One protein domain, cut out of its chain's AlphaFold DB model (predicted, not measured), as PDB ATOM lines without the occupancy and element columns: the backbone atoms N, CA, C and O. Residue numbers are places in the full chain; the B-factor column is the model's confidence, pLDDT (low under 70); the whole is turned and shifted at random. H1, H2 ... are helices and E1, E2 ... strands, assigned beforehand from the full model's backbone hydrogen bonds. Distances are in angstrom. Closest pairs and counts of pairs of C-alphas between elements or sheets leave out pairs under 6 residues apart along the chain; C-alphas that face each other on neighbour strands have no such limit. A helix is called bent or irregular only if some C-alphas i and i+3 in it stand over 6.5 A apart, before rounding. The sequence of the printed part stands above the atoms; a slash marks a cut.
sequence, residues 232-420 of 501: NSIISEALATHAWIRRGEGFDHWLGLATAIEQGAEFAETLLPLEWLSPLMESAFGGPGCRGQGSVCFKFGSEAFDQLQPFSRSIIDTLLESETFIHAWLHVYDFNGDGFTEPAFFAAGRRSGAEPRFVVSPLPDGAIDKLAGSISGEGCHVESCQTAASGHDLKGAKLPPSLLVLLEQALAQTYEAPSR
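Overview. This is residues 232 to 420 of the 501 residues of an uncharacterized protein of Pseudomonas sp. 34-62-33 (UniProt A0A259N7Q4). What shape do these coordinates make? Two twisted sheets of four strands each, E1 E2 E3 E8 and E4 E7 E6 E5, follow one another along the longest axis, and their edge strands E1 and E5 meet in the middle. H4 and H5 cover opposite faces of the first sheet, while H1 and H2 lie over one face of the second and H3 over the other. What is it built of? The printed part has 189 residues with five named helices and eight named strands, in the order H1 E1 E2 E3 H2 E4 H3 E5 E6 E7 H4 E8 H5; both sheets are antiparallel in the orders given, and the class is mixed, helices and strands. How compact is it? It is compact, with a radius of gyration of the C-alphas of 16.7 A and spans of 48 by 37 by 29 A.

Along the chain. Where does the printed part begin? H1, residues 232 to 242, runs 15.0 A from C-alpha 232 at (-45.827, -38.401, -61.412). E1, residues 243 to 247, comes next, then E2, residues 253 to 261, of 25.7 A, and E3, residues 264 to 271, of 23.4 A. What follows in the second sheet's part? H2, residues 274 to 284, is only just irregular, with C-alphas 276 and 279 6.6 A apart, and E4 is residues 296 to 299. H3, residues 310 to 321, is 16.3 A long; E5, residues 325 to 333, bends by 68 degrees at residue 330. E6, residues 342 to 350, spans 25.4 A, and E7, residues 357 to 362, spans 17.2 A. What comes last? H4 is residues 369 to 374, and E8 is residues 384 to 388. H5, residues 401 to 411, runs 15.5 A and ends with C-alpha 411 at (-69.898, -33.293, -47.524).

Arrangement. How is the first sheet made? E1 E2 E3 form a meander, each strand the antiparallel neighbour of the one before, with N 246 and O 254 at 2.9 A and N 257 and O 268 at 3.0 A. E8 is the antiparallel neighbour of E3, with N 267 and O 386 at 2.9 A. H5 lies over E2 and E3 at a height over the sheet of 8.0 A, with Ala 265 and Leu 407 the closest C-alphas of E3 and H5, 5.4 A apart; H4 is on the opposite face, 8.4 A high. How is the second sheet made? E5 E6 E7 form another meander, with N 327 and O 348 at 3.0 A and N 347 and O 359 at 2.8 A, and E4 pairs with E7 through N 298 and O 358 at 2.9 A. It is in three layers, helices on both faces: H1 and H2 on one face at heights of 9.3 A and 8.0 A, H3 on the other at 9.5 A. Where do the two halves meet? The closest C-alphas of E1 and E5 are those of Ile 245 and Trp 329, 5.0 A apart. H1 and H5 touch, about perpendicular at 83 degrees, with the C-alphas of Thr 241 and Ser 402 closest at 5.2 A. Are the helix backbones well formed? Every O i to N i+4 pair is within hydrogen-bond range in H1, H3, H4 and H5; in H2 it is 5 of 7.

Size, cuts and confidence. How large is it? The two C-alphas farthest apart are those of Pro 288 and Gln 413, at 49.7 A. Is it continuous, and which links are long? The printed part has no cut, and the long links are H2 to E4 and E8 to H5. Where is confidence low? The mean pLDDT of the printed part is 81.9, and 17 residues are under 70, among them residues 301 to 307 and 394 to 399.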
ATOM      1  N   ASN A 232     -46.108 -39.826 -61.623       74.81
ATOM      2  CA  ASN A 232     -45.827 -38.401 -61.412       74.81
ATOM      3  C   ASN A 232     -47.121 -37.581 -61.433       74.81
ATOM      4  O   ASN A 232     -47.291 -36.658 -60.635       74.81
ATOM      5  N   SER A 233     -48.060 -37.930 -62.323       77.25
ATOM      6  CA  SER A 233     -49.381 -37.302 -62.361       77.25
ATOM      7  C   SER A 233     -50.167 -37.547 -61.075       77.25
ATOM      8  O   SER A 233     -50.794 -36.607 -60.594       77.25
ATOM      9  N   ILE A 234     -50.144 -38.765 -60.519       82.50
ATOM     10  CA  ILE A 234     -50.810 -39.068 -59.245       82.50
ATOM     11  C   ILE A 234     -50.155 -38.361 -58.076       82.50
ATOM     12  O   ILE A 234     -50.876 -37.767 -57.284       82.50
ATOM     13  N   ILE A 235     -48.825 -38.364 -57.975       80.94
ATOM     14  CA  ILE A 235     -48.132 -37.659 -56.890       80.94
ATOM     15  C   ILE A 235     -48.443 -36.166 -56.949       80.94
ATOM     16  O   ILE A 235     -48.788 -35.568 -55.935       80.94
ATOM     17  N   SER A 236     -48.354 -35.562 -58.135       79.62
ATOM     18  CA  SER A 236     -48.633 -34.135 -58.308       79.62
ATOM     19  C   SER A 236     -50.052 -33.779 -57.869       79.62
ATOM     20  O   SER A 236     -50.255 -32.784 -57.178       79.62
ATOM     21  N   GLU A 237     -51.029 -34.594 -58.268       81.62
ATOM     22  CA  GLU A 237     -52.441 -34.402 -57.937       81.62
ATOM     23  C   GLU A 237     -52.699 -34.640 -56.439       81.62
ATOM     24  O   GLU A 237     -53.366 -33.836 -55.793       81.62
ATOM     25  N   ALA A 238     -52.076 -35.667 -55.856       84.12
ATOM     26  CA  ALA A 238     -52.133 -35.947 -54.427       84.12
ATOM     27  C   ALA A 238     -51.555 -34.793 -53.595       84.12
ATOM     28  O   ALA A 238     -52.230 -34.286 -52.704       84.12
ATOM     29  N   LEU A 239     -50.343 -34.319 -53.900       82.69
ATOM     30  CA  LEU A 239     -49.712 -33.232 -53.145       82.69
ATOM     31  C   LEU A 239     -50.465 -31.904 -53.286       82.69
ATOM     32  O   LEU A 239     -50.540 -31.155 -52.318       82.69
ATOM     33  N   ALA A 240     -51.042 -31.615 -54.456       78.19
ATOM     34  CA  ALA A 240     -51.794 -30.380 -54.676       78.19
ATOM     35  C   ALA A 240     -53.134 -30.346 -53.920       78.19
ATOM     36  O   ALA A 240     -53.584 -29.270 -53.517       78.19
ATOM     37  N   THR A 241     -53.775 -31.503 -53.735       79.44
ATOM     38  CA  THR A 241     -55.122 -31.595 -53.155       79.44
ATOM     39  C   THR A 241     -55.120 -32.018 -51.690       79.44
ATOM     40  O   THR A 241     -55.983 -31.583 -50.932       79.44
ATOM     41  N   HIS A 242     -54.157 -32.836 -51.268       86.94
ATOM     42  CA  HIS A 242     -54.194 -33.514 -49.972       86.94
ATOM     43  C   HIS A 242     -53.096 -33.104 -49.005       86.94
ATOM     44  O   HIS A 242     -53.261 -33.328 -47.809       86.94
ATOM     45  N   ALA A 243     -52.002 -32.508 -49.482       87.06
ATOM     46  CA  ALA A 243     -50.888 -32.090 -48.639       87.06
ATOM     47  C   ALA A 243     -50.752 -30.563 -48.607       87.06
ATOM     48  O   ALA A 243     -51.173 -29.855 -49.524       87.06
ATOM     49  N   TRP A 244     -50.169 -30.029 -47.537       86.56
ATOM     50  CA  TRP A 244     -49.890 -28.597 -47.432       86.56
ATOM     51  C   TRP A 244     -48.754 -28.296 -46.474       86.56
ATOM     52  O   TRP A 244     -48.452 -29.066 -45.569       86.56
ATOM     53  N   ILE A 245     -48.202 -27.093 -46.618       87.31
ATOM     54  CA  ILE A 245     -47.417 -26.454 -45.569       87.31
ATOM     55  C   ILE A 245     -48.110 -25.150 -45.217       87.31
ATOM     56  O   ILE A 245     -48.305 -24.288 -46.075       87.31
ATOM     57  N   ARG A 246     -48.486 -24.990 -43.949       83.75
ATOM     58  CA  ARG A 246     -49.029 -23.728 -43.443       83.75
ATOM     59  C   ARG A 246     -48.060 -23.090 -42.467       83.75
ATOM     60  O   ARG A 246     -47.382 -23.763 -41.695       83.75
ATOM     61  N   ARG A 247     -48.026 -21.762 -42.467       79.88
ATOM     62  CA  ARG A 247     -47.248 -20.997 -41.495       79.88
ATOM     63  C   ARG A 247     -47.980 -20.968 -40.148       79.88
ATOM     64  O   ARG A 247     -49.173 -20.668 -40.099       79.88
ATOM     65  N   GLY A 248     -47.264 -21.297 -39.079       76.00
ATOM     66  CA  GLY A 248     -47.693 -21.144 -37.690       76.00
ATOM     67  C   GLY A 248     -47.378 -19.751 -37.138       76.00
ATOM     68  O   GLY A 248     -47.277 -18.772 -37.881       76.00
ATOM     69  N   GLU A 249     -47.224 -19.650 -35.819       74.94
ATOM     70  CA  GLU A 249     -46.762 -18.419 -35.175       74.94
ATOM     71  C   GLU A 249     -45.238 -18.259 -35.349       74.94
ATOM     72  O   GLU A 249     -44.476 -19.219 -35.299       74.94
ATOM     73  N   GLY A 250     -44.767 -17.035 -35.610       74.38
ATOM     74  CA  GLY A 250     -43.337 -16.772 -35.811       74.38
ATOM     75  C   GLY A 250     -42.748 -17.414 -37.080       74.38
ATOM     76  O   GLY A 250     -43.120 -17.032 -38.202       74.38
ATOM     77  N   PHE A 251     -41.776 -18.317 -36.888       68.19
ATOM     78  CA  PHE A 251     -41.067 -19.070 -37.940       68.19
ATOM     79  C   PHE A 251     -41.543 -20.524 -38.074       68.19
ATOM     80  O   PHE A 251     -41.069 -21.236 -38.963       68.19
ATOM     81  N   ASP A 252     -42.496 -20.949 -37.251       82.12
ATOM     82  CA  ASP A 252     -43.000 -22.317 -37.265       82.12
ATOM     83  C   ASP A 252     -43.768 -22.592 -38.556       82.12
ATOM     84  O   ASP A 252     -44.526 -21.747 -39.046       82.12
ATOM     85  N   HIS A 253     -43.581 -23.781 -39.117       86.44
ATOM     86  CA  HIS A 253     -44.364 -24.265 -40.247       86.44
ATOM     87  C   HIS A 253     -44.901 -25.650 -39.916       86.44
ATOM     88  O   HIS A 253     -44.216 -26.460 -39.302       86.44
ATOM     89  N   TRP A 254     -46.137 -25.897 -40.319       88.44
ATOM     90  CA  TRP A 254     -46.834 -27.151 -40.100       88.44
ATOM     91  C   TRP A 254     -47.005 -27.836 -41.441       88.44
ATOM     92  O   TRP A 254     -47.534 -27.226 -42.374       88.44
ATOM     93  N   LEU A 255     -46.537 -29.073 -41.523       89.81
ATOM     94  CA  LEU A 255     -46.803 -29.965 -42.637       89.81
ATOM     95  C   LEU A 255     -48.077 -30.739 -42.316       89.81
ATOM     96  O   LEU A 255     -48.191 -31.295 -41.224       89.81
ATOM     97  N   GLY A 256     -49.015 -30.772 -43.254       90.19
ATOM     98  CA  GLY A 256     -50.262 -31.499 -43.080       90.19
ATOM     99  C   GLY A 256     -50.628 -32.368 -44.269       90.19
ATOM    100  O   GLY A 256     -50.168 -32.144 -45.392       90.19
ATOM    101  N   LEU A 257     -51.453 -33.369 -43.977       90.75
ATOM    102  CA  LEU A 257     -52.011 -34.319 -44.930       90.75
ATOM    103  C   LEU A 257     -53.474 -34.601 -44.565       90.75
ATOM    104  O   LEU A 257     -53.802 -34.698 -43.382       90.75
ATOM    105  N   ALA A 258     -54.345 -34.748 -45.563       90.62
ATOM    106  CA  ALA A 258     -55.764 -35.029 -45.359       90.62
ATOM    107  C   ALA A 258     -56.316 -36.109 -46.293       90.62
ATOM    108  O   ALA A 258     -55.921 -36.211 -47.455       90.62
ATOM    109  N   THR A 259     -57.311 -36.847 -45.802       89.88
ATOM    110  CA  THR A 259     -58.138 -37.779 -46.577       89.88
ATOM    111  C   THR A 259     -59.622 -37.458 -46.388       89.88
ATOM    112  O   THR A 259     -60.033 -36.899 -45.368       89.88
ATOM    113  N   ALA A 260     -60.437 -37.761 -47.397       89.25
ATOM    114  CA  ALA A 260     -61.885 -37.595 -47.316       89.25
ATOM    115  C   ALA A 260     -62.524 -38.822 -46.653       89.25
ATOM    116  O   ALA A 260     -62.137 -39.955 -46.927       89.25
ATOM    117  N   ILE A 261     -63.553 -38.593 -45.840       87.88
ATOM    118  CA  ILE A 261     -64.378 -39.627 -45.199       87.88
ATOM    119  C   ILE A 261     -65.863 -39.374 -45.518       87.88
ATOM    120  O   ILE A 261     -66.221 -38.296 -45.988       87.88
ATOM    121  N   GLU A 262     -66.752 -40.340 -45.256       82.62
ATOM    122  CA  GLU A 262     -68.164 -40.305 -45.707       82.62
ATOM    123  C   GLU A 262     -68.944 -39.019 -45.371       82.62
ATOM    124  O   GLU A 262     -69.888 -38.670 -46.081       82.62
ATOM    125  N   GLN A 263     -68.591 -38.328 -44.285       84.38
ATOM    126  CA  GLN A 263     -69.257 -37.098 -43.837       84.38
ATOM    127  C   GLN A 263     -68.262 -35.991 -43.478       84.38
ATOM    128  O   GLN A 263     -68.551 -35.157 -42.621       84.38
ATOM    129  N   GLY A 264     -67.074 -35.983 -44.085       89.25
ATOM    130  CA  GLY A 264     -66.059 -35.021 -43.683       89.25
ATOM    131  C   GLY A 264     -64.672 -35.245 -44.264       89.25
ATOM    132  O   GLY A 264     -64.488 -35.930 -45.264       89.25
ATOM    133  N   ALA A 265     -63.681 -34.682 -43.588       90.38
ATOM    134  CA  ALA A 265     -62.275 -34.927 -43.853       90.38
ATOM    135  C   ALA A 265     -61.547 -35.244 -42.546       90.38
ATOM    136  O   ALA A 265     -61.793 -34.612 -41.516       90.38
ATOM    137  N   GLU A 266     -60.636 -36.205 -42.600       91.12
ATOM    138  CA  GLU A 266     -59.663 -36.462 -41.545       91.12
ATOM    139  C   GLU A 266     -58.321 -35.877 -41.967       91.12
ATOM    140  O   GLU A 266     -57.925 -35.979 -43.132       91.12
ATOM    141  N   PHE A 267     -57.630 -35.234 -41.035       91.88
ATOM    142  CA  PHE A 267     -56.328 -34.664 -41.307       91.88
ATOM    143  C   PHE A 267     -55.372 -34.763 -40.133       91.88
ATOM    144  O   PHE A 267     -55.763 -34.709 -38.967       91.88
ATOM    145  N   ALA A 268     -54.096 -34.848 -40.481       92.00
ATOM    146  CA  ALA A 268     -52.986 -34.882 -39.556       92.00
ATOM    147  C   ALA A 268     -52.034 -33.723 -39.862       92.00
ATOM    148  O   ALA A 268     -51.826 -33.371 -41.025       92.00
ATOM    149  N   GLU A 269     -51.452 -33.129 -38.825       91.50
ATOM    150  CA  GLU A 269     -50.431 -32.095 -38.939       91.50
ATOM    151  C   GLU A 269     -49.277 -32.361 -37.977       91.50
ATOM    152  O   GLU A 269     -49.473 -32.749 -36.823       91.50
ATOM    153  N   THR A 270     -48.073 -32.079 -38.463       92.00
ATOM    154  CA  THR A 270     -46.831 -32.155 -37.700       92.00
ATOM    155  C   THR A 270     -46.012 -30.885 -37.873       92.00
ATOM    156  O   THR A 270     -46.117 -30.185 -38.888       92.00
ATOM    157  N   LEU A 271     -45.208 -30.557 -36.865       90.69
ATOM    158  CA  LEU A 271     -44.324 -29.402 -36.923       90.69
ATOM    159  C   LEU A 271     -43.117 -29.729 -37.807       90.69
ATOM    160  O   LEU A 271     -42.402 -30.699 -37.563       90.69
ATOM    161  N   LEU A 272     -42.852 -28.898 -38.817       88.94
ATOM    162  CA  LEU A 272     -41.661 -29.051 -39.647       88.94
ATOM    163  C   LEU A 272     -40.403 -28.725 -38.831       88.94
ATOM    164  O   LEU A 272     -40.294 -27.607 -38.311       88.94
ATOM    165  N   PRO A 273     -39.420 -29.642 -38.764       88.94
ATOM    166  CA  PRO A 273     -38.153 -29.370 -38.109       88.94
ATOM    167  C   PRO A 273     -37.464 -28.144 -38.716       88.94
ATOM    168  O   PRO A 273     -37.294 -28.039 -39.934       88.94
ATOM    169  N   LEU A 274     -37.001 -27.231 -37.858       86.38
ATOM    170  CA  LEU A 274     -36.247 -26.050 -38.292       86.38
ATOM    171  C   LEU A 274     -34.979 -26.433 -39.067       86.38
ATOM    172  O   LEU A 274     -34.578 -25.718 -39.977       86.38
ATOM    173  N   GLU A 275     -34.386 -27.587 -38.769       87.25
ATOM    174  CA  GLU A 275     -33.225 -28.121 -39.491       87.25
ATOM    175  C   GLU A 275     -33.498 -28.324 -40.989       87.25
ATOM    176  O   GLU A 275     -32.597 -28.142 -41.806       87.25
ATOM    177  N   TRP A 276     -34.740 -28.645 -41.361       85.94
ATOM    178  CA  TRP A 276     -35.149 -28.814 -42.756       85.94
ATOM    179  C   TRP A 276     -35.543 -27.478 -43.385       85.94
ATOM    180  O   TRP A 276     -35.188 -27.183 -44.524       85.94
ATOM    181  N   LEU A 277     -36.259 -26.642 -42.632       85.06
ATOM    182  CA  LEU A 277     -36.854 -25.415 -43.147       85.06
ATOM    183  C   LEU A 277     -35.873 -24.231 -43.198       85.06
ATOM    184  O   LEU A 277     -35.848 -23.485 -44.179       85.06
ATOM    185  N   SER A 278     -35.079 -24.019 -42.146       85.94
ATOM    186  CA  SER A 278     -34.209 -22.845 -42.008       85.94
ATOM    187  C   SER A 278     -33.213 -22.688 -43.165       85.94
ATOM    188  O   SER A 278     -33.137 -21.579 -43.699       85.94
ATOM    189  N   PRO A 279     -32.513 -23.740 -43.646       87.62
ATOM    190  CA  PRO A 279     -31.599 -23.610 -44.785       87.62
ATOM    191  C   PRO A 279     -32.296 -23.146 -46.073       87.62
ATOM    192  O   PRO A 279     -31.747 -22.332 -46.827       87.62
ATOM    193  N   LEU A 280     -33.524 -23.624 -46.301       87.75
ATOM    194  CA  LEU A 280     -34.336 -23.285 -47.470       87.75
ATOM    195  C   LEU A 280     -34.826 -21.841 -47.395       87.75
ATOM    196  O   LEU A 280     -34.672 -21.084 -48.353       87.75
ATOM    197  N   MET A 281     -35.350 -21.437 -46.236       86.62
ATOM    198  CA  MET A 281     -35.814 -20.073 -45.981       86.62
ATOM    199  C   MET A 281     -34.671 -19.055 -46.090       86.62
ATOM    200  O   MET A 281     -34.825 -18.028 -46.745       86.62
ATOM    201  N   GLU A 282     -33.499 -19.343 -45.515       87.06
ATOM    202  CA  GLU A 282     -32.314 -18.485 -45.639       87.06
ATOM    203  C   GLU A 282     -31.884 -18.310 -47.099       87.06
ATOM    204  O   GLU A 282     -31.616 -17.192 -47.552       87.06
ATOM    205  N   SER A 283     -31.838 -19.413 -47.848       88.00
ATOM    206  CA  SER A 283     -31.459 -19.413 -49.261       88.00
ATOM    207  C   SER A 283     -32.476 -18.639 -50.113       88.00
ATOM    208  O   SER A 283     -32.085 -17.854 -50.982       88.00
ATOM    209  N   ALA A 284     -33.771 -18.779 -49.817       87.50
ATOM    210  CA  ALA A 284     -34.851 -18.063 -50.490       87.50
ATOM    211  C   ALA A 284     -34.873 -16.561 -50.141       87.50
ATOM    212  O   ALA A 284     -35.156 -15.730 -50.998       87.50
ATOM    213  N   PHE A 285     -34.517 -16.174 -48.914       84.94
ATOM    214  CA  PHE A 285     -34.549 -14.771 -48.475       84.94
ATOM    215  C   PHE A 285     -33.301 -13.953 -48.862       84.94
ATOM    216  O   PHE A 285     -33.220 -12.759 -48.561       84.94
ATOM    217  N   GLY A 286     -32.324 -14.567 -49.540       75.06
ATOM    218  CA  GLY A 286     -31.150 -13.873 -50.078       75.06
ATOM    219  C   GLY A 286     -29.791 -14.351 -49.559       75.06
ATOM    220  O   GLY A 286     -28.789 -13.704 -49.856       75.06
ATOM    221  N   GLY A 287     -29.722 -15.463 -48.823       72.94
ATOM    222  CA  GLY A 287     -28.464 -16.048 -48.347       72.94
ATOM    223  C   GLY A 287     -27.508 -16.472 -49.479       72.94
ATOM    224  O   GLY A 287     -27.949 -16.749 -50.598       72.94
ATOM    225  N   PRO A 288     -26.184 -16.515 -49.239       70.12
ATOM    226  CA  PRO A 288     -25.222 -16.933 -50.255       70.12
ATOM    227  C   PRO A 288     -25.374 -18.429 -50.578       70.12
ATOM    228  O   PRO A 288     -25.302 -19.270 -49.682       70.12
ATOM    229  N   GLY A 289     -25.532 -18.747 -51.868       73.44
ATOM    230  CA  GLY A 289     -25.627 -20.120 -52.380       73.44
ATOM    231  C   GLY A 289     -26.994 -20.787 -52.190       73.44
ATOM    232  O   GLY A 289     -27.987 -20.121 -51.890       73.44
ATOM    233  N   CYS A 290     -27.012 -22.105 -52.408       83.19
ATOM    234  CA  CYS A 290     -28.125 -23.010 -52.118       83.19
ATOM    235  C   CYS A 290     -27.721 -23.895 -50.950       83.19
ATOM    236  O   CYS A 290     -26.819 -24.720 -51.088       83.19
ATOM    237  N   ARG A 291     -28.324 -23.664 -49.784       78.44
ATOM    238  CA  ARG A 291     -28.077 -24.466 -48.585       78.44
ATOM    239  C   ARG A 291     -29.121 -25.573 -48.493       78.44
ATOM    240  O   ARG A 291     -30.302 -25.305 -48.688       78.44
ATOM    241  N   GLY A 292     -28.662 -26.772 -48.148       72.00
ATOM    242  CA  GLY A 292     -29.466 -27.993 -48.110       72.00
ATOM    243  C   GLY A 292     -28.884 -29.062 -49.037       72.00
ATOM    244  O   GLY A 292     -28.262 -28.751 -50.054       72.00
ATOM    245  N   GLN A 293     -29.005 -30.327 -48.641       78.19
ATOM    246  CA  GLN A 293     -28.495 -31.448 -49.428       78.19
ATOM    247  C   GLN A 293     -29.395 -31.663 -50.652       78.19
ATOM    248  O   GLN A 293     -30.605 -31.783 -50.512       78.19
ATOM    249  N   GLY A 294     -28.808 -31.670 -51.853       82.06
ATOM    250  CA  GLY A 294     -29.554 -31.838 -53.109       82.06
ATOM    251  C   GLY A 294     -30.403 -30.630 -53.529       82.06
ATOM    252  O   GLY A 294     -31.134 -30.717 -54.510       82.06
ATOM    253  N   SER A 295     -30.323 -29.499 -52.820       88.06
ATOM    254  CA  SER A 295     -31.157 -28.332 -53.113       88.06
ATOM    255  C   SER A 295     -30.678 -27.545 -54.339       88.06
ATOM    256  O   SER A 295     -29.481 -27.325 -54.539       88.06
ATOM    257  N   VAL A 296     -31.627 -27.023 -55.114       88.75
ATOM    258  CA  VAL A 296     -31.400 -26.222 -56.324       88.75
ATOM    259  C   VAL A 296     -32.051 -24.848 -56.158       88.75
ATOM    260  O   VAL A 296     -33.204 -24.755 -55.744       88.75
ATOM    261  N   CYS A 297     -31.336 -23.763 -56.481       87.81
ATOM    262  CA  CYS A 297     -31.908 -22.414 -56.459       87.81
ATOM    263  C   CYS A 297     -32.141 -21.871 -57.854       87.81
ATOM    264  O   CYS A 297     -31.292 -21.975 -58.739       87.81
ATOM    265  N   PHE A 298     -33.230 -21.129 -57.977       84.75
ATOM    266  CA  PHE A 298     -33.618 -20.460 -59.200       84.75
ATOM    267  C   PHE A 298     -33.828 -18.971 -58.945       84.75
ATOM    268  O   PHE A 298     -34.247 -18.539 -57.865       84.75
ATOM    269  N   LYS A 299     -33.551 -18.183 -59.980       78.94
ATOM    270  CA  LYS A 299     -34.011 -16.799 -60.076       78.94
ATOM    271  C   LYS A 299     -35.366 -16.765 -60.765       78.94
ATOM    272  O   LYS A 299     -35.681 -17.656 -61.554       78.94
ATOM    273  N   PHE A 300     -36.141 -15.725 -60.489       75.19
ATOM    274  CA  PHE A 300     -37.390 -15.472 -61.196       75.19
ATOM    275  C   PHE A 300     -37.189 -15.438 -62.728       75.19
ATOM    276  O   PHE A 300     -36.199 -14.885 -63.205       75.19
ATOM    277  N   GLY A 301     -38.116 -16.040 -63.485       67.94
ATOM    278  CA  GLY A 301     -38.064 -16.107 -64.956       67.94
ATOM    279  C   GLY A 301     -37.400 -17.357 -65.558       67.94
ATOM    280  O   GLY A 301     -37.119 -17.373 -66.751       67.94
ATOM    281  N   SER A 302     -37.133 -18.399 -64.763       68.38
ATOM    282  CA  SER A 302     -36.746 -19.719 -65.289       68.38
ATOM    283  C   SER A 302     -37.943 -20.440 -65.929       68.38
ATOM    284  O   SER A 302     -39.033 -20.429 -65.361       68.38
ATOM    285  N   GLU A 303     -37.722 -21.135 -67.052       64.75
ATOM    286  CA  GLU A 303     -38.731 -21.973 -67.733       64.75
ATOM    287  C   GLU A 303     -39.348 -23.047 -66.815       64.75
ATOM    288  O   GLU A 303     -40.471 -23.496 -67.045       64.75
ATOM    289  N   ALA A 304     -38.655 -23.424 -65.733       63.22
ATOM    290  CA  ALA A 304     -39.155 -24.361 -64.730       63.22
ATOM    291  C   ALA A 304     -40.441 -23.873 -64.027       63.22
ATOM    292  O   ALA A 304     -41.222 -24.691 -63.544       63.22
ATOM    293  N   PHE A 305     -40.691 -22.558 -63.979       66.12
ATOM    294  CA  PHE A 305     -41.852 -21.988 -63.284       66.12
ATOM    295  C   PHE A 305     -43.137 -21.981 -64.110       66.12
ATOM    296  O   PHE A 305     -44.225 -21.974 -63.535       66.12
ATOM    297  N   ASP A 306     -43.037 -22.026 -65.438       62.84
ATOM    298  CA  ASP A 306     -44.210 -22.005 -66.317       62.84
ATOM    299  C   ASP A 306     -44.999 -23.324 -66.289       62.84
ATOM    300  O   ASP A 306     -46.155 -23.360 -66.715       62.84
ATOM    301  N   GLN A 307     -44.396 -24.392 -65.756       65.75
ATOM    302  CA  GLN A 307     -44.974 -25.737 -65.677       65.75
ATOM    303  C   GLN A 307     -45.569 -26.081 -64.299       65.75
ATOM    304  O   GLN A 307     -46.059 -27.193 -64.108       65.75
ATOM    305  N   LEU A 308     -45.540 -25.153 -63.335       71.50
ATOM    306  CA  LEU A 308     -46.073 -25.388 -61.991       71.50
ATOM    307  C   LEU A 308     -47.607 -25.398 -61.956       71.50
ATOM    308  O   LEU A 308     -48.276 -24.683 -62.706       71.50
ATOM    309  N   GLN A 309     -48.165 -26.176 -61.025       69.75
ATOM    310  CA  GLN A 309     -49.611 -26.247 -60.799       69.75
ATOM    311  C   GLN A 309     -50.190 -24.903 -60.299       69.75
ATOM    312  O   GLN A 309     -49.471 -24.117 -59.670       69.75
ATOM    313  N   PRO A 310     -51.499 -24.632 -60.509       71.94
ATOM    314  CA  PRO A 310     -52.128 -23.349 -60.176       71.94
ATOM    315  C   PRO A 310     -51.910 -22.877 -58.734       71.94
ATOM    316  O   PRO A 310     -51.706 -21.688 -58.507       71.94
ATOM    317  N   PHE A 311     -51.897 -23.795 -57.760       74.00
ATOM    318  CA  PHE A 311     -51.634 -23.452 -56.360       74.00
ATOM    319  C   PHE A 311     -50.219 -22.888 -56.161       74.00
ATOM    320  O   PHE A 311     -50.059 -21.789 -55.631       74.00
ATOM    321  N   SER A 312     -49.190 -23.581 -56.654       75.25
ATOM    322  CA  SER A 312     -47.806 -23.095 -56.591       75.25
ATOM    323  C   SER A 312     -47.628 -21.791 -57.358       75.25
ATOM    324  O   SER A 312     -46.939 -20.893 -56.883       75.25
ATOM    325  N   ARG A 313     -48.312 -21.642 -58.497       77.38
ATOM    326  CA  ARG A 313     -48.323 -20.387 -59.254       77.38
ATOM    327  C   ARG A 313     -48.933 -19.236 -58.451       77.38
ATOM    328  O   ARG A 313     -48.334 -18.173 -58.400       77.38
ATOM    329  N   SER A 314     -50.032 -19.468 -57.733       78.31
ATOM    330  CA  SER A 314     -50.667 -18.435 -56.900       78.31
ATOM    331  C   SER A 314     -49.762 -17.920 -55.768       78.31
ATOM    332  O   SER A 314     -49.780 -16.733 -55.439       78.31
ATOM    333  N   ILE A 315     -48.912 -18.788 -55.205       79.06
ATOM    334  CA  ILE A 315     -47.892 -18.397 -54.220       79.06
ATOM    335  C   ILE A 315     -46.840 -17.499 -54.879       79.06
ATOM    336  O   ILE A 315     -46.437 -16.489 -54.298       79.06
ATOM    337  N   ILE A 316     -46.411 -17.848 -56.095       81.06
ATOM    338  CA  ILE A 316     -45.468 -17.044 -56.881       81.06
ATOM    339  C   ILE A 316     -46.080 -15.681 -57.207       81.06
ATOM    340  O   ILE A 316     -45.423 -14.665 -57.005       81.06
ATOM    341  N   ASP A 317     -47.336 -15.635 -57.639       83.44
ATOM    342  CA  ASP A 317     -48.030 -14.382 -57.941       83.44
ATOM    343  C   ASP A 317     -48.101 -13.485 -56.688       83.44
ATOM    344  O   ASP A 317     -47.710 -12.318 -56.727       83.44
ATOM    345  N   THR A 318     -48.444 -14.059 -55.529       82.25
ATOM    346  CA  THR A 318     -48.468 -13.338 -54.239       82.25
ATOM    347  C   THR A 318     -47.087 -12.784 -53.853       82.25
ATOM    348  O   THR A 318     -46.963 -11.650 -53.382       82.25
ATOM    349  N   LEU A 319     -46.024 -13.565 -54.063       83.81
ATOM    350  CA  LEU A 319     -44.632 -13.145 -53.859       83.81
ATOM    351  C   LEU A 319     -44.259 -11.956 -54.765       83.81
ATOM    352  O   LEU A 319     -43.536 -11.052 -54.333       83.81
ATOM    353  N   LEU A 320     -44.734 -11.941 -56.013       82.06
ATOM    354  CA  LEU A 320     -44.459 -10.875 -56.982       82.06
ATOM    355  C   LEU A 320     -45.209  -9.576 -56.674       82.06
ATOM    356  O   LEU A 320     -44.692  -8.492 -56.958       82.06
ATOM    357  N   GLU A 321     -46.377  -9.669 -56.053       84.56
ATOM    358  CA  GLU A 321     -47.164  -8.512 -55.618       84.56
ATOM    359  C   GLU A 321     -46.685  -7.933 -54.276       84.56
ATOM    360  O   GLU A 321     -46.954  -6.776 -53.958       84.56
ATOM    361  N   SER A 322     -45.925  -8.709 -53.500       81.69
ATOM    362  CA  SER A 322     -45.457  -8.327 -52.164       81.69
ATOM    363  C   SER A 322     -44.054  -7.705 -52.179       81.69
ATOM    364  O   SER A 322     -43.149  -8.199 -52.846       81.69
ATOM    365  N   GLU A 323     -43.817  -6.660 -51.376       79.69
ATOM    366  CA  GLU A 323     -42.464  -6.091 -51.196       79.69
ATOM    367  C   GLU A 323     -41.555  -6.966 -50.322       79.69
ATOM    368  O   GLU A 323     -40.335  -6.990 -50.497       79.69
ATOM    369  N   THR A 324     -42.145  -7.688 -49.369       81.81
ATOM    370  CA  THR A 324     -41.455  -8.667 -48.527       81.81
ATOM    371  C   THR A 324     -42.329  -9.896 -48.375       81.81
ATOM    372  O   THR A 324     -43.499  -9.787 -48.019       81.81
ATOM    373  N   PHE A 325     -41.773 -11.066 -48.672       83.81
ATOM    374  CA  PHE A 325     -42.509 -12.322 -48.627       83.81
ATOM    375  C   PHE A 325     -41.543 -13.482 -48.421       83.81
ATOM    376  O   PHE A 325     -40.437 -13.482 -48.962       83.81
ATOM    377  N   ILE A 326     -41.957 -14.465 -47.629       84.50
ATOM    378  CA  ILE A 326     -41.256 -15.735 -47.500       84.50
ATOM    379  C   ILE A 326     -42.275 -16.832 -47.216       84.50
ATOM    380  O   ILE A 326     -43.121 -16.679 -46.330       84.50
ATOM    381  N   HIS A 327     -42.223 -17.909 -47.989       85.12
ATOM    382  CA  HIS A 327     -43.134 -19.030 -47.817       85.12
ATOM    383  C   HIS A 327     -42.525 -20.327 -48.345       85.12
ATOM    384  O   HIS A 327     -41.748 -20.303 -49.301       85.12
ATOM    385  N   ALA A 328     -42.910 -21.442 -47.727       86.88
ATOM    386  CA  ALA A 328     -42.622 -22.788 -48.194       86.88
ATOM    387  C   ALA A 328     -43.911 -23.563 -48.453       86.88
ATOM    388  O   ALA A 328     -44.896 -23.382 -47.739       86.88
ATOM    389  N   TRP A 329     -43.873 -24.443 -49.448       87.19
ATOM    390  CA  TRP A 329     -44.959 -25.344 -49.818       87.19
ATOM    391  C   TRP A 329     -44.403 -26.656 -50.392       87.19
ATOM    392  O   TRP A 329     -43.197 -26.789 -50.607       87.19
ATOM    393  N   LEU A 330     -45.284 -27.630 -50.623       86.69
ATOM    394  CA  LEU A 330     -44.945 -28.895 -51.275       86.69
ATOM    395  C   LEU A 330     -45.315 -28.876 -52.754       86.69
ATOM    396  O   LEU A 330     -46.389 -28.406 -53.128       86.69
ATOM    397  N   HIS A 331     -44.445 -29.436 -53.582       85.12
ATOM    398  CA  HIS A 331     -44.724 -29.739 -54.983       85.12
ATOM    399  C   HIS A 331     -43.823 -30.900 -55.425       85.12
ATOM    400  O   HIS A 331     -42.977 -31.347 -54.658       85.12
ATOM    401  N   VAL A 332     -43.984 -31.395 -56.649       84.56
ATOM    402  CA  VAL A 332     -43.043 -32.349 -57.250       84.56
ATOM    403  C   VAL A 332     -41.928 -31.646 -58.030       84.56
ATOM    404  O   VAL A 332     -42.155 -30.573 -58.598       84.56
ATOM    405  N   TYR A 333     -40.739 -32.237 -58.096       83.44
ATOM    406  CA  TYR A 333     -39.633 -31.720 -58.906       83.44
ATOM    407  C   TYR A 333     -38.772 -32.840 -59.495       83.44
ATOM    408  O   TYR A 333     -38.596 -33.878 -58.867       83.44
ATOM    409  N   ASP A 334     -38.242 -32.614 -60.698       82.44
ATOM    410  CA  ASP A 334     -37.280 -33.498 -61.362       82.44
ATOM    411  C   ASP A 334     -35.858 -32.988 -61.093       82.44
ATOM    412  O   ASP A 334     -35.384 -32.049 -61.741       82.44
ATOM    413  N   PHE A 335     -35.197 -33.571 -60.089       79.88
ATOM    414  CA  PHE A 335     -33.843 -33.178 -59.686       79.88
ATOM    415  C   PHE A 335     -32.763 -33.616 -60.683       79.88
ATOM    416  O   PHE A 335     -31.710 -32.975 -60.747       79.88
ATOM    417  N   ASN A 336     -33.015 -34.670 -61.461       78.06
ATOM    418  CA  ASN A 336     -32.022 -35.303 -62.334       78.06
ATOM    419  C   ASN A 336     -32.163 -34.886 -63.808       78.06
ATOM    420  O   ASN A 336     -31.241 -35.091 -64.600       78.06
ATOM    421  N   GLY A 337     -33.286 -34.268 -64.181       70.62
ATOM    422  CA  GLY A 337     -33.627 -33.898 -65.553       70.62
ATOM    423  C   GLY A 337     -33.950 -35.097 -66.450       70.62
ATOM    424  O   GLY A 337     -33.861 -34.983 -67.676       70.62
ATOM    425  N   ASP A 338     -34.263 -36.254 -65.866       66.19
ATOM    426  CA  ASP A 338     -34.530 -37.515 -66.566       66.19
ATOM    427  C   ASP A 338     -36.031 -37.768 -66.807       66.19
ATOM    428  O   ASP A 338     -36.405 -38.730 -67.488       66.19
ATOM    429  N   GLY A 339     -36.893 -36.863 -66.333       65.50
ATOM    430  CA  GLY A 339     -38.345 -36.926 -66.444       65.50
ATOM    431  C   GLY A 339     -39.044 -37.582 -65.252       65.50
ATOM    432  O   GLY A 339     -40.273 -37.717 -65.292       65.50
ATOM    433  N   PHE A 340     -38.311 -37.979 -64.210       70.19
ATOM    434  CA  PHE A 340     -38.864 -38.541 -62.979       70.19
ATOM    435  C   PHE A 340     -38.984 -37.450 -61.919       70.19
ATOM    436  O   PHE A 340     -38.048 -36.698 -61.679       70.19
ATOM    437  N   THR A 341     -40.164 -37.325 -61.307       76.19
ATOM    438  CA  THR A 341     -40.411 -36.271 -60.320       76.19
ATOM    439  C   THR A 341     -40.622 -36.862 -58.944       76.19
ATOM    440  O   THR A 341     -41.381 -37.818 -58.799       76.19
ATOM    441  N   GLU A 342     -40.061 -36.216 -57.935       79.06
ATOM    442  CA  GLU A 342     -40.188 -36.610 -56.535       79.06
ATOM    443  C   GLU A 342     -40.853 -35.490 -55.724       79.06
ATOM    444  O   GLU A 342     -40.753 -34.315 -56.105       79.06
ATOM    445  N   PRO A 343     -41.541 -35.805 -54.611       84.88
ATOM    446  CA  PRO A 343     -41.980 -34.800 -53.648       84.88
ATOM    447  C   PRO A 343     -40.811 -33.929 -53.176       84.88
ATOM    448  O   PRO A 343     -39.744 -34.419 -52.810       84.88
ATOM    449  N   ALA A 344     -41.025 -32.620 -53.146       87.50
ATOM    450  CA  ALA A 344     -39.994 -31.648 -52.830       87.50
ATOM    451  C   ALA A 344     -40.543 -30.482 -52.006       87.50
ATOM    452  O   ALA A 344     -41.684 -30.033 -52.168       87.50
ATOM    453  N   PHE A 345     -39.674 -29.938 -51.156       89.31
ATOM    454  CA  PHE A 345     -39.879 -28.644 -50.532       89.31
ATOM    455  C   PHE A 345     -39.560 -27.536 -51.522       89.31
ATOM    456  O   PHE A 345     -38.434 -27.417 -52.009       89.31
ATOM    457  N   PHE A 346     -40.540 -26.676 -51.752       88.81
ATOM    458  CA  PHE A 346     -40.351 -25.420 -52.450       88.81
ATOM    459  C   PHE A 346     -40.361 -24.287 -51.438       88.81
ATOM    460  O   PHE A 346     -41.217 -24.229 -50.560       88.81
ATOM    461  N   ALA A 347     -39.415 -23.370 -51.576       89.75
ATOM    462  CA  ALA A 347     -39.318 -22.158 -50.787       89.75
ATOM    463  C   ALA A 347     -39.142 -20.960 -51.714       89.75
ATOM    464  O   ALA A 347     -38.275 -20.964 -52.587       89.75
ATOM    465  N   ALA A 348     -39.936 -19.917 -51.505       88.88
ATOM    466  CA  ALA A 348     -39.820 -18.658 -52.224       88.88
ATOM    467  C   ALA A 348     -39.623 -17.508 -51.244       88.88
ATOM    468  O   ALA A 348     -40.255 -17.460 -50.186       88.88
ATOM    469  N   GLY A 349     -38.756 -16.571 -51.610       88.88
ATOM    470  CA  GLY A 349     -38.436 -15.418 -50.789       88.88
ATOM    471  C   GLY A 349     -38.189 -14.175 -51.627       88.88
ATOM    472  O   GLY A 349     -37.596 -14.221 -52.705       88.88
ATOM    473  N   ARG A 350     -38.661 -13.041 -51.117       86.81
ATOM    474  CA  ARG A 350     -38.388 -11.713 -51.655       86.81
ATOM    475  C   ARG A 350     -38.162 -10.745 -50.508       86.81
ATOM    476  O   ARG A 350     -38.952 -10.671 -49.566       86.81
ATOM    477  N   ARG A 351     -37.086  -9.975 -50.625       84.56
ATOM    478  CA  ARG A 351     -36.767  -8.852 -49.747       84.56
ATOM    479  C   ARG A 351     -36.973  -7.550 -50.518       84.56
ATOM    480  O   ARG A 351     -36.717  -7.511 -51.718       84.56
ATOM    481  N   SER A 352     -37.390  -6.488 -49.829       80.75
ATOM    482  CA  SER A 352     -37.576  -5.172 -50.448       80.75
ATOM    483  C   SER A 352     -36.306  -4.740 -51.191       80.75
ATOM    484  O   SER A 352     -35.202  -4.817 -50.644       80.75
ATOM    485  N   GLY A 353     -36.461  -4.358 -52.462       76.12
ATOM    486  CA  GLY A 353     -35.358  -3.977 -53.351       76.12
ATOM    487  C   GLY A 353     -34.513  -5.130 -53.914       76.12
ATOM    488  O   GLY A 353     -33.579  -4.860 -54.664       76.12
ATOM    489  N   ALA A 354     -34.816  -6.392 -53.589       81.38
ATOM    490  CA  ALA A 354     -34.131  -7.572 -54.120       81.38
ATOM    491  C   ALA A 354     -35.025  -8.371 -55.084       81.38
ATOM    492  O   ALA A 354     -36.256  -8.354 -54.986       81.38
ATOM    493  N   GLU A 355     -34.390  -9.094 -56.008       82.81
ATOM    494  CA  GLU A 355     -35.088 -10.029 -56.892       82.81
ATOM    495  C   GLU A 355     -35.669 -11.212 -56.095       82.81
ATOM    496  O   GLU A 355     -35.032 -11.671 -55.137       82.81
ATOM    497  N   PRO A 356     -36.844 -11.739 -56.488       85.88
ATOM    498  CA  PRO A 356     -37.374 -12.962 -55.906       85.88
ATOM    499  C   PRO A 356     -36.437 -14.147 -56.162       85.88
ATOM    500  O   PRO A 356     -35.899 -14.313 -57.264       85.88
ATOM    501  N   ARG A 357     -36.271 -14.993 -55.147       86.94
ATOM    502  CA  ARG A 357     -35.492 -16.229 -55.224       86.94
ATOM    503  C   ARG A 357     -36.338 -17.417 -54.819       86.94
ATOM    504  O   ARG A 357     -37.187 -17.324 -53.934       86.94
ATOM    505  N   PHE A 358     -36.032 -18.540 -55.448       87.81
ATOM    506  CA  PHE A 358     -36.692 -19.811 -55.211       87.81
ATOM    507  C   PHE A 358     -35.651 -20.866 -54.894       87.81
ATOM    508  O   PHE A 358     -34.539 -20.833 -55.427       87.81
ATOM    509  N   VAL A 359     -36.026 -21.799 -54.038       89.75
ATOM    510  CA  VAL A 359     -35.209 -22.934 -53.635       89.75
ATOM    511  C   VAL A 359     -36.099 -24.156 -53.670       89.75
ATOM    512  O   VAL A 359     -37.213 -24.125 -53.154       89.75
ATOM    513  N   VAL A 360     -35.600 -25.210 -54.293       90.06
ATOM    514  CA  VAL A 360     -36.249 -26.511 -54.359       90.06
ATOM    515  C   VAL A 360     -35.323 -27.512 -53.696       90.06
ATOM    516  O   VAL A 360     -34.120 -27.481 -53.943       90.06
ATOM    517  N   SER A 361     -35.849 -28.365 -52.829       90.25
ATOM    518  CA  SER A 361     -35.062 -29.363 -52.109       90.25
ATOM    519  C   SER A 361     -35.822 -30.674 -52.010       90.25
ATOM    520  O   SER A 361     -37.037 -30.619 -51.814       90.25
ATOM    521  N   PRO A 362     -35.140 -31.828 -52.106       87.75
ATOM    522  CA  PRO A 362     -35.781 -33.116 -51.889       87.75
ATOM    523  C   PRO A 362     -36.446 -33.152 -50.517       87.75
ATOM    524  O   PRO A 362     -35.954 -32.533 -49.560       87.75
ATOM    525  N   LEU A 363     -37.580 -33.840 -50.434       85.19
ATOM    526  CA  LEU A 363     -38.201 -34.119 -49.154       85.19
ATOM    527  C   LEU A 363     -37.338 -35.147 -48.396       85.19
ATOM    528  O   LEU A 363     -36.947 -36.141 -48.998       85.19
ATOM    529  N   PRO A 364     -37.015 -34.936 -47.109       82.44
ATOM    530  CA  PRO A 364     -36.304 -35.933 -46.320       82.44
ATOM    531  C   PRO A 364     -37.091 -37.240 -46.219       82.44
ATOM    532  O   PRO A 364     -38.318 -37.212 -46.072       82.44
ATOM    533  N   ASP A 365     -36.372 -38.362 -46.236       79.06
ATOM    534  CA  ASP A 365     -36.960 -39.696 -46.116       79.06
ATOM    535  C   ASP A 365     -37.868 -39.786 -44.882       79.06
ATOM    536  O   ASP A 365     -37.523 -39.350 -43.777       79.06
ATOM    537  N   GLY A 366     -39.068 -40.323 -45.089       76.88
ATOM    538  CA  GLY A 366     -40.078 -40.504 -44.051       76.88
ATOM    539  C   GLY A 366     -40.749 -39.234 -43.523       76.88
ATOM    540  O   GLY A 366     -41.485 -39.296 -42.535       76.88
ATOM    541  N   ALA A 367     -40.565 -38.077 -44.172       81.62
ATOM    542  CA  ALA A 367     -41.225 -36.830 -43.770       81.62
ATOM    543  C   ALA A 367     -42.766 -36.900 -43.801       81.62
ATOM    544  O   ALA A 367     -43.421 -36.168 -43.058       81.62
ATOM    545  N   ILE A 368     -43.350 -37.762 -44.643       85.12
ATOM    546  CA  ILE A 368     -44.810 -37.924 -44.779       85.12
ATOM    547  C   ILE A 368     -45.322 -39.185 -44.066       85.12
ATOM    548  O   ILE A 368     -46.496 -39.235 -43.716       85.12
ATOM    549  N   ASP A 369     -44.477 -40.170 -43.766       83.88
ATOM    550  CA  ASP A 369     -44.926 -41.501 -43.321       83.88
ATOM    551  C   ASP A 369     -45.762 -41.457 -42.039       83.88
ATOM    552  O   ASP A 369     -46.820 -42.080 -41.955       83.88
ATOM    553  N   LYS A 370     -45.349 -40.650 -41.053       83.69
ATOM    554  CA  LYS A 370     -46.121 -40.480 -39.808       83.69
ATOM    555  C   LYS A 370     -47.472 -39.806 -40.041       83.69
ATOM    556  O   LYS A 370     -48.438 -40.129 -39.353       83.69
ATOM    557  N   LEU A 371     -47.543 -38.873 -40.993       87.44
ATOM    558  CA  LEU A 371     -48.798 -38.227 -41.380       87.44
ATOM    559  C   LEU A 371     -49.709 -39.216 -42.106       87.44
ATOM    560  O   LEU A 371     -50.890 -39.276 -41.787       87.44
ATOM    561  N   ALA A 372     -49.153 -40.012 -43.023       85.44
ATOM    562  CA  ALA A 372     -49.878 -41.047 -43.752       85.44
ATOM    563  C   ALA A 372     -50.469 -42.098 -42.800       85.44
ATOM    564  O   ALA A 372     -51.669 -42.345 -42.858       85.44
ATOM    565  N   GLY A 373     -49.673 -42.624 -41.860       82.81
ATOM    566  CA  GLY A 373     -50.162 -43.548 -40.825       82.81
ATOM    567  C   GLY A 373     -51.246 -42.935 -39.927       82.81
ATOM    568  O   GLY A 373     -52.168 -43.613 -39.484       82.81
ATOM    569  N   SER A 374     -51.189 -41.618 -39.705       86.81
ATOM    570  CA  SER A 374     -52.175 -40.914 -38.875       86.81
ATOM    571  C   SER A 374     -53.539 -40.725 -39.539       86.81
ATOM    572  O   SER A 374     -54.502 -40.435 -38.837       86.81
ATOM    573  N   ILE A 375     -53.630 -40.878 -40.864       86.00
ATOM    574  CA  ILE A 375     -54.883 -40.771 -41.631       86.00
ATOM    575  C   ILE A 375     -55.284 -42.091 -42.310       86.00
ATOM    576  O   ILE A 375     -56.231 -42.119 -43.091       86.00
ATOM    577  N   SER A 376     -54.561 -43.182 -42.035       75.62
ATOM    578  CA  SER A 376     -54.868 -44.535 -42.520       75.62
ATOM    579  C   SER A 376     -55.695 -45.361 -41.524       75.62
ATOM    580  O   SER A 376     -56.032 -46.512 -41.800       75.62
ATOM    581  N   GLY A 377     -56.035 -44.787 -40.364       70.62
ATOM    582  CA  GLY A 377     -56.795 -45.455 -39.303       70.62
ATOM    583  C   GLY A 377     -55.946 -46.210 -38.270       70.62
ATOM    584  O   GLY A 377     -56.511 -46.837 -37.375       70.62
ATOM    585  N   GLU A 378     -54.610 -46.128 -38.334       74.19
ATOM    586  CA  GLU A 378     -53.689 -46.760 -37.365       74.19
ATOM    587  C   GLU A 378     -53.575 -45.997 -36.026       74.19
ATOM    588  O   GLU A 378     -52.962 -46.474 -35.066       74.19
ATOM    589  N   GLY A 379     -54.247 -44.847 -35.923       80.56
ATOM    590  CA  GLY A 379     -54.221 -43.953 -34.767       80.56
ATOM    591  C   GLY A 379     -53.317 -42.741 -34.992       80.56
ATOM    592  O   GLY A 379     -52.610 -42.642 -35.985       80.56
ATOM    593  N   CYS A 380     -53.352 -41.771 -34.076       89.50
ATOM    594  CA  CYS A 380     -52.591 -40.533 -34.248       89.50
ATOM    595  C   CYS A 380     -51.107 -40.724 -33.891       89.50
ATOM    596  O   CYS A 380     -50.773 -40.976 -32.730       89.50
ATOM    597  N   HIS A 381     -50.217 -40.568 -34.874       86.81
ATOM    598  CA  HIS A 381     -48.758 -40.700 -34.731       86.81
ATOM    599  C   HIS A 381     -48.008 -39.359 -34.775       86.81
ATOM    600  O   HIS A 381     -46.773 -39.337 -34.747       86.81
ATOM    601  N   VAL A 382     -48.746 -38.251 -34.843       89.88
ATOM    602  CA  VAL A 382     -48.221 -36.882 -34.923       89.88
ATOM    603  C   VAL A 382     -48.857 -35.978 -33.865       89.88
ATOM    604  O   VAL A 382     -49.677 -36.405 -33.056       89.88
ATOM    605  N   GLU A 383     -48.450 -34.714 -33.852       90.06
ATOM    606  CA  GLU A 383     -48.843 -33.711 -32.866       90.06
ATOM    607  C   GLU A 383     -50.335 -33.370 -32.910       90.06
ATOM    608  O   GLU A 383     -50.925 -33.079 -31.869       90.06
ATOM    609  N   SER A 384     -50.949 -33.378 -34.095       88.69
ATOM    610  CA  SER A 384     -52.360 -33.038 -34.261       88.69
ATOM    611  C   SER A 384     -53.021 -33.956 -35.275       88.69
ATOM    612  O   SER A 384     -52.656 -33.931 -36.443       88.69
ATOM    613  N   CYS A 385     -54.052 -34.684 -34.851       91.12
ATOM    614  CA  CYS A 385     -54.977 -35.383 -35.740       91.12
ATOM    615  C   CYS A 385     -56.394 -34.912 -35.436       91.12
ATOM    616  O   CYS A 385     -56.792 -34.837 -34.270       91.12
ATOM    617  N   GLN A 386     -57.133 -34.533 -36.469       89.25
ATOM    618  CA  GLN A 386     -58.445 -33.920 -36.339       89.25
ATOM    619  C   GLN A 386     -59.383 -34.434 -37.423       89.25
ATOM    620  O   GLN A 386     -58.974 -34.794 -38.525       89.25
ATOM    621  N   THR A 387     -60.671 -34.405 -37.107       89.12
ATOM    622  CA  THR A 387     -61.741 -34.712 -38.050       89.12
ATOM    623  C   THR A 387     -62.634 -33.490 -38.175       89.12
ATOM    624  O   THR A 387     -63.067 -32.928 -37.169       89.12
ATOM    625  N   ALA A 388     -62.919 -33.087 -39.407       87.62
ATOM    626  CA  ALA A 388     -63.851 -32.017 -39.719       87.62
ATOM    627  C   ALA A 388     -65.087 -32.602 -40.398       87.62
ATOM    628  O   ALA A 388     -64.974 -33.247 -41.436       87.62
ATOM    629  N   ALA A 389     -66.260 -32.351 -39.820       87.56
ATOM    630  CA  ALA A 389     -67.556 -32.794 -40.333       87.56
ATOM    631  C   ALA A 389     -68.411 -31.620 -40.843       87.56
ATOM    632  O   ALA A 389     -69.506 -31.803 -41.371       87.56
ATOM    633  N   SER A 390     -67.938 -30.384 -40.680       82.00
ATOM    634  CA  SER A 390     -68.578 -29.191 -41.215       82.00
ATOM    635  C   SER A 390     -67.555 -28.117 -41.571       82.00
ATOM    636  O   SER A 390     -66.507 -27.987 -40.938       82.00
ATOM    637  N   GLY A 391     -67.883 -27.257 -42.539       72.19
ATOM    638  CA  GLY A 391     -67.041 -26.100 -42.865       72.19
ATOM    639  C   GLY A 391     -66.894 -25.091 -41.713       72.19
ATOM    640  O   GLY A 391     -66.061 -24.194 -41.797       72.19
ATOM    641  N   HIS A 392     -67.690 -25.198 -40.641       74.00
ATOM    642  CA  HIS A 392     -67.528 -24.380 -39.436       74.00
ATOM    643  C   HIS A 392     -66.409 -24.884 -38.527       74.00
ATOM    644  O   HIS A 392     -65.761 -24.056 -37.887       74.00
ATOM    645  N   ASP A 393     -66.138 -26.190 -38.535       73.81
ATOM    646  CA  ASP A 393     -65.082 -26.816 -37.728       73.81
ATOM    647  C   ASP A 393     -63.704 -26.263 -38.126       73.81
ATOM    648  O   ASP A 393     -62.813 -26.110 -37.296       73.81
ATOM    649  N   LEU A 394     -63.566 -25.856 -39.394       69.31
ATOM    650  CA  LEU A 394     -62.338 -25.292 -39.946       69.31
ATOM    651  C   LEU A 394     -62.190 -23.775 -39.726       69.31
ATOM    652  O   LEU A 394     -61.095 -23.246 -39.876       69.31
ATOM    653  N   LYS A 395     -63.251 -23.036 -39.365       59.16
ATOM    654  CA  LYS A 395     -63.223 -21.552 -39.322       59.16
ATOM    655  C   LYS A 395     -62.394 -20.965 -38.171       59.16
ATOM    656  O   LYS A 395     -62.121 -19.766 -38.184       59.16
ATOM    657  N   GLY A 396     -61.997 -21.782 -37.192       55.91
ATOM    658  CA  GLY A 396     -61.157 -21.366 -36.062       55.91
ATOM    659  C   GLY A 396     -59.647 -21.410 -36.335       55.91
ATOM    660  O   GLY A 396     -58.893 -20.694 -35.680       55.91
ATOM    661  N   ALA A 397     -59.203 -22.201 -37.314       56.06
ATOM    662  CA  ALA A 397     -57.799 -22.372 -37.674       56.06
ATOM    663  C   ALA A 397     -57.588 -21.884 -39.114       56.06
ATOM    664  O   ALA A 397     -58.404 -22.151 -39.989       56.06
ATOM    665  N   LYS A 398     -56.510 -21.140 -39.395       61.53
ATOM    666  CA  LYS A 398     -56.142 -20.749 -40.772       61.53
ATOM    667  C   LYS A 398     -55.671 -21.986 -41.546       61.53
ATOM    668  O   LYS A 398     -54.472 -22.179 -41.739       61.53
ATOM    669  N   LEU A 399     -56.609 -22.848 -41.910       66.00
ATOM    670  CA  LEU A 399     -56.356 -24.082 -42.630       66.00
ATOM    671  C   LEU A 399     -56.268 -23.814 -44.137       66.00
ATOM    672  O   LEU A 399     -56.761 -22.786 -44.617       66.00
ATOM    673  N   PRO A 400     -55.586 -24.686 -44.889       70.25
ATOM    674  CA  PRO A 400     -55.300 -24.434 -46.291       70.25
ATOM    675  C   PRO A 400     -56.562 -24.551 -47.155       70.25
ATOM    676  O   PRO A 400     -57.446 -25.357 -46.852       70.25
ATOM    677  N   PRO A 401     -56.619 -23.829 -48.288       73.38
ATOM    678  CA  PRO A 401     -57.709 -23.953 -49.256       73.38
ATOM    679  C   PRO A 401     -57.936 -25.383 -49.769       73.38
ATOM    680  O   PRO A 401     -59.073 -25.749 -50.047       73.38
ATOM    681  N   SER A 402     -56.883 -26.202 -49.868       73.19
ATOM    682  CA  SER A 402     -56.974 -27.592 -50.329       73.19
ATOM    683  C   SER A 402     -57.841 -28.462 -49.410       73.19
ATOM    684  O   SER A 402     -58.707 -29.189 -49.895       73.19
ATOM    685  N   LEU A 403     -57.707 -28.304 -48.087       83.25
ATOM    686  CA  LEU A 403     -58.541 -29.003 -47.106       83.25
ATOM    687  C   LEU A 403     -60.018 -28.586 -47.196       83.25
ATOM    688  O   LEU A 403     -60.905 -29.420 -47.030       83.25
ATOM    689  N   LEU A 404     -60.292 -27.307 -47.476       83.31
ATOM    690  CA  LEU A 404     -61.662 -26.814 -47.655       83.31
ATOM    691  C   LEU A 404     -62.328 -27.440 -48.883       83.31
ATOM    692  O   LEU A 404     -63.455 -27.912 -48.775       83.31
ATOM    693  N   VAL A 405     -61.621 -27.497 -50.016       83.56
ATOM    694  CA  VAL A 405     -62.124 -28.139 -51.242       83.56
ATOM    695  C   VAL A 405     -62.422 -29.617 -50.995       83.56
ATOM    696  O   VAL A 405     -63.493 -30.096 -51.365       83.56
ATOM    697  N   LEU A 406     -61.504 -30.325 -50.332       87.56
ATOM    698  CA  LEU A 406     -61.688 -31.726 -49.965       87.56
ATOM    699  C   LEU A 406     -62.946 -31.925 -49.106       87.56
ATOM    700  O   LEU A 406     -63.773 -32.786 -49.400       87.56
ATOM    701  N   LEU A 407     -63.106 -31.102 -48.066       88.94
ATOM    702  CA  LEU A 407     -64.244 -31.167 -47.156       88.94
ATOM    703  C   LEU A 407     -65.567 -30.871 -47.873       88.94
ATOM    704  O   LEU A 407     -66.546 -31.581 -47.666       88.94
ATOM    705  N   GLU A 408     -65.612 -29.844 -48.722       88.06
ATOM    706  CA  GLU A 408     -66.807 -29.501 -49.500       88.06
ATOM    707  C   GLU A 408     -67.237 -30.657 -50.408       88.06
ATOM    708  O   GLU A 408     -68.419 -31.007 -50.447       88.06
ATOM    709  N   GLN A 409     -66.281 -31.295 -51.089       89.62
ATOM    710  CA  GLN A 409     -66.546 -32.453 -51.940       89.62
ATOM    711  C   GLN A 409     -67.008 -33.671 -51.133       89.62
ATOM    712  O   GLN A 409     -67.916 -34.382 -51.567       89.62
ATOM    713  N   ALA A 410     -66.416 -33.911 -49.961       89.50
ATOM    714  CA  ALA A 410     -66.805 -35.009 -49.084       89.50
ATOM    715  C   ALA A 410     -68.229 -34.821 -48.533       89.50
ATOM    716  O   ALA A 410     -69.057 -35.724 -48.639       89.50
ATOM    717  N   LEU A 411     -68.561 -33.624 -48.035       89.00
ATOM    718  CA  LEU A 411     -69.898 -33.293 -47.524       89.00
ATOM    719  C   LEU A 411     -70.978 -33.345 -48.608       89.00
ATOM    720  O   LEU A 411     -72.118 -33.716 -48.328       89.00
ATOM    721  N   ALA A 412     -70.626 -32.991 -49.844       89.00
ATOM    722  CA  ALA A 412     -71.510 -33.120 -50.996       89.00
ATOM    723  C   ALA A 412     -71.619 -34.564 -51.523       89.00
ATOM    724  O   ALA A 412     -72.419 -34.809 -52.426       89.00
ATOM    725  N   GLN A 413     -70.836 -35.509 -50.984       87.44
ATOM    726  CA  GLN A 413     -70.700 -36.880 -51.490       87.44
ATOM    727  C   GLN A 413     -70.290 -36.937 -52.970       87.44
ATOM    728  O   GLN A 413     -70.675 -37.840 -53.709       87.44
ATOM    729  N   THR A 414     -69.507 -35.952 -53.410       88.19
ATOM    730  CA  THR A 414     -68.985 -35.849 -54.781       88.19
ATOM    731  C   THR A 414     -67.479 -36.074 -54.853       88.19
ATOM    732  O   THR A 414     -66.893 -35.899 -55.917       88.19
ATOM    733  N   TYR A 415     -66.828 -36.375 -53.728       85.38
ATOM    734  CA  TYR A 415     -65.395 -36.631 -53.707       85.38
ATOM    735  C   TYR A 415     -65.070 -37.944 -54.426       85.38
ATOM    736  O   TYR A 415     -65.585 -39.007 -54.076       85.38
ATOM    737  N   GLU A 416     -64.163 -37.862 -55.394       83.69
ATOM    738  CA  GLU A 416     -63.542 -39.012 -56.037       83.69
ATOM    739  C   GLU A 416     -62.045 -38.991 -55.732       83.69
ATOM    740  O   GLU A 416     -61.373 -37.980 -55.944       83.69
ATOM    741  N   ALA A 417     -61.519 -40.114 -55.238       83.31
ATOM    742  CA  ALA A 417     -60.091 -40.255 -54.988       83.31
ATOM    743  C   ALA A 417     -59.301 -40.054 -56.298       83.31
ATOM    744  O   ALA A 417     -59.630 -40.712 -57.297       83.31
ATOM    745  N   PRO A 418     -58.257 -39.196 -56.318       85.19
ATOM    746  CA  PRO A 418     -57.419 -39.005 -57.493       85.19
ATOM    747  C   PRO A 418     -56.916 -40.348 -58.011       85.19
ATOM    748  O   PRO A 418     -56.277 -41.102 -57.274       85.19
ATOM    749  N   SER A 419     -57.221 -40.665 -59.270       85.19
ATOM    750  CA  SER A 419     -56.851 -41.947 -59.867       85.19
ATOM    751  C   SER A 419     -56.374 -41.806 -61.310       85.19
ATOM    752  O   SER A 419     -56.880 -41.016 -62.109       85.19
ATOM    753  N   ARG A 420     -55.359 -42.597 -61.663       83.12
ATOM    754  CA  ARG A 420     -54.788 -42.678 -63.003       83.12
ATOM    755  C   ARG A 420     -54.723 -44.136 -63.394       83.12
ATOM    756  O   ARG A 420     -53.993 -44.938 -62.818       83.12
TER     757      ARG A 420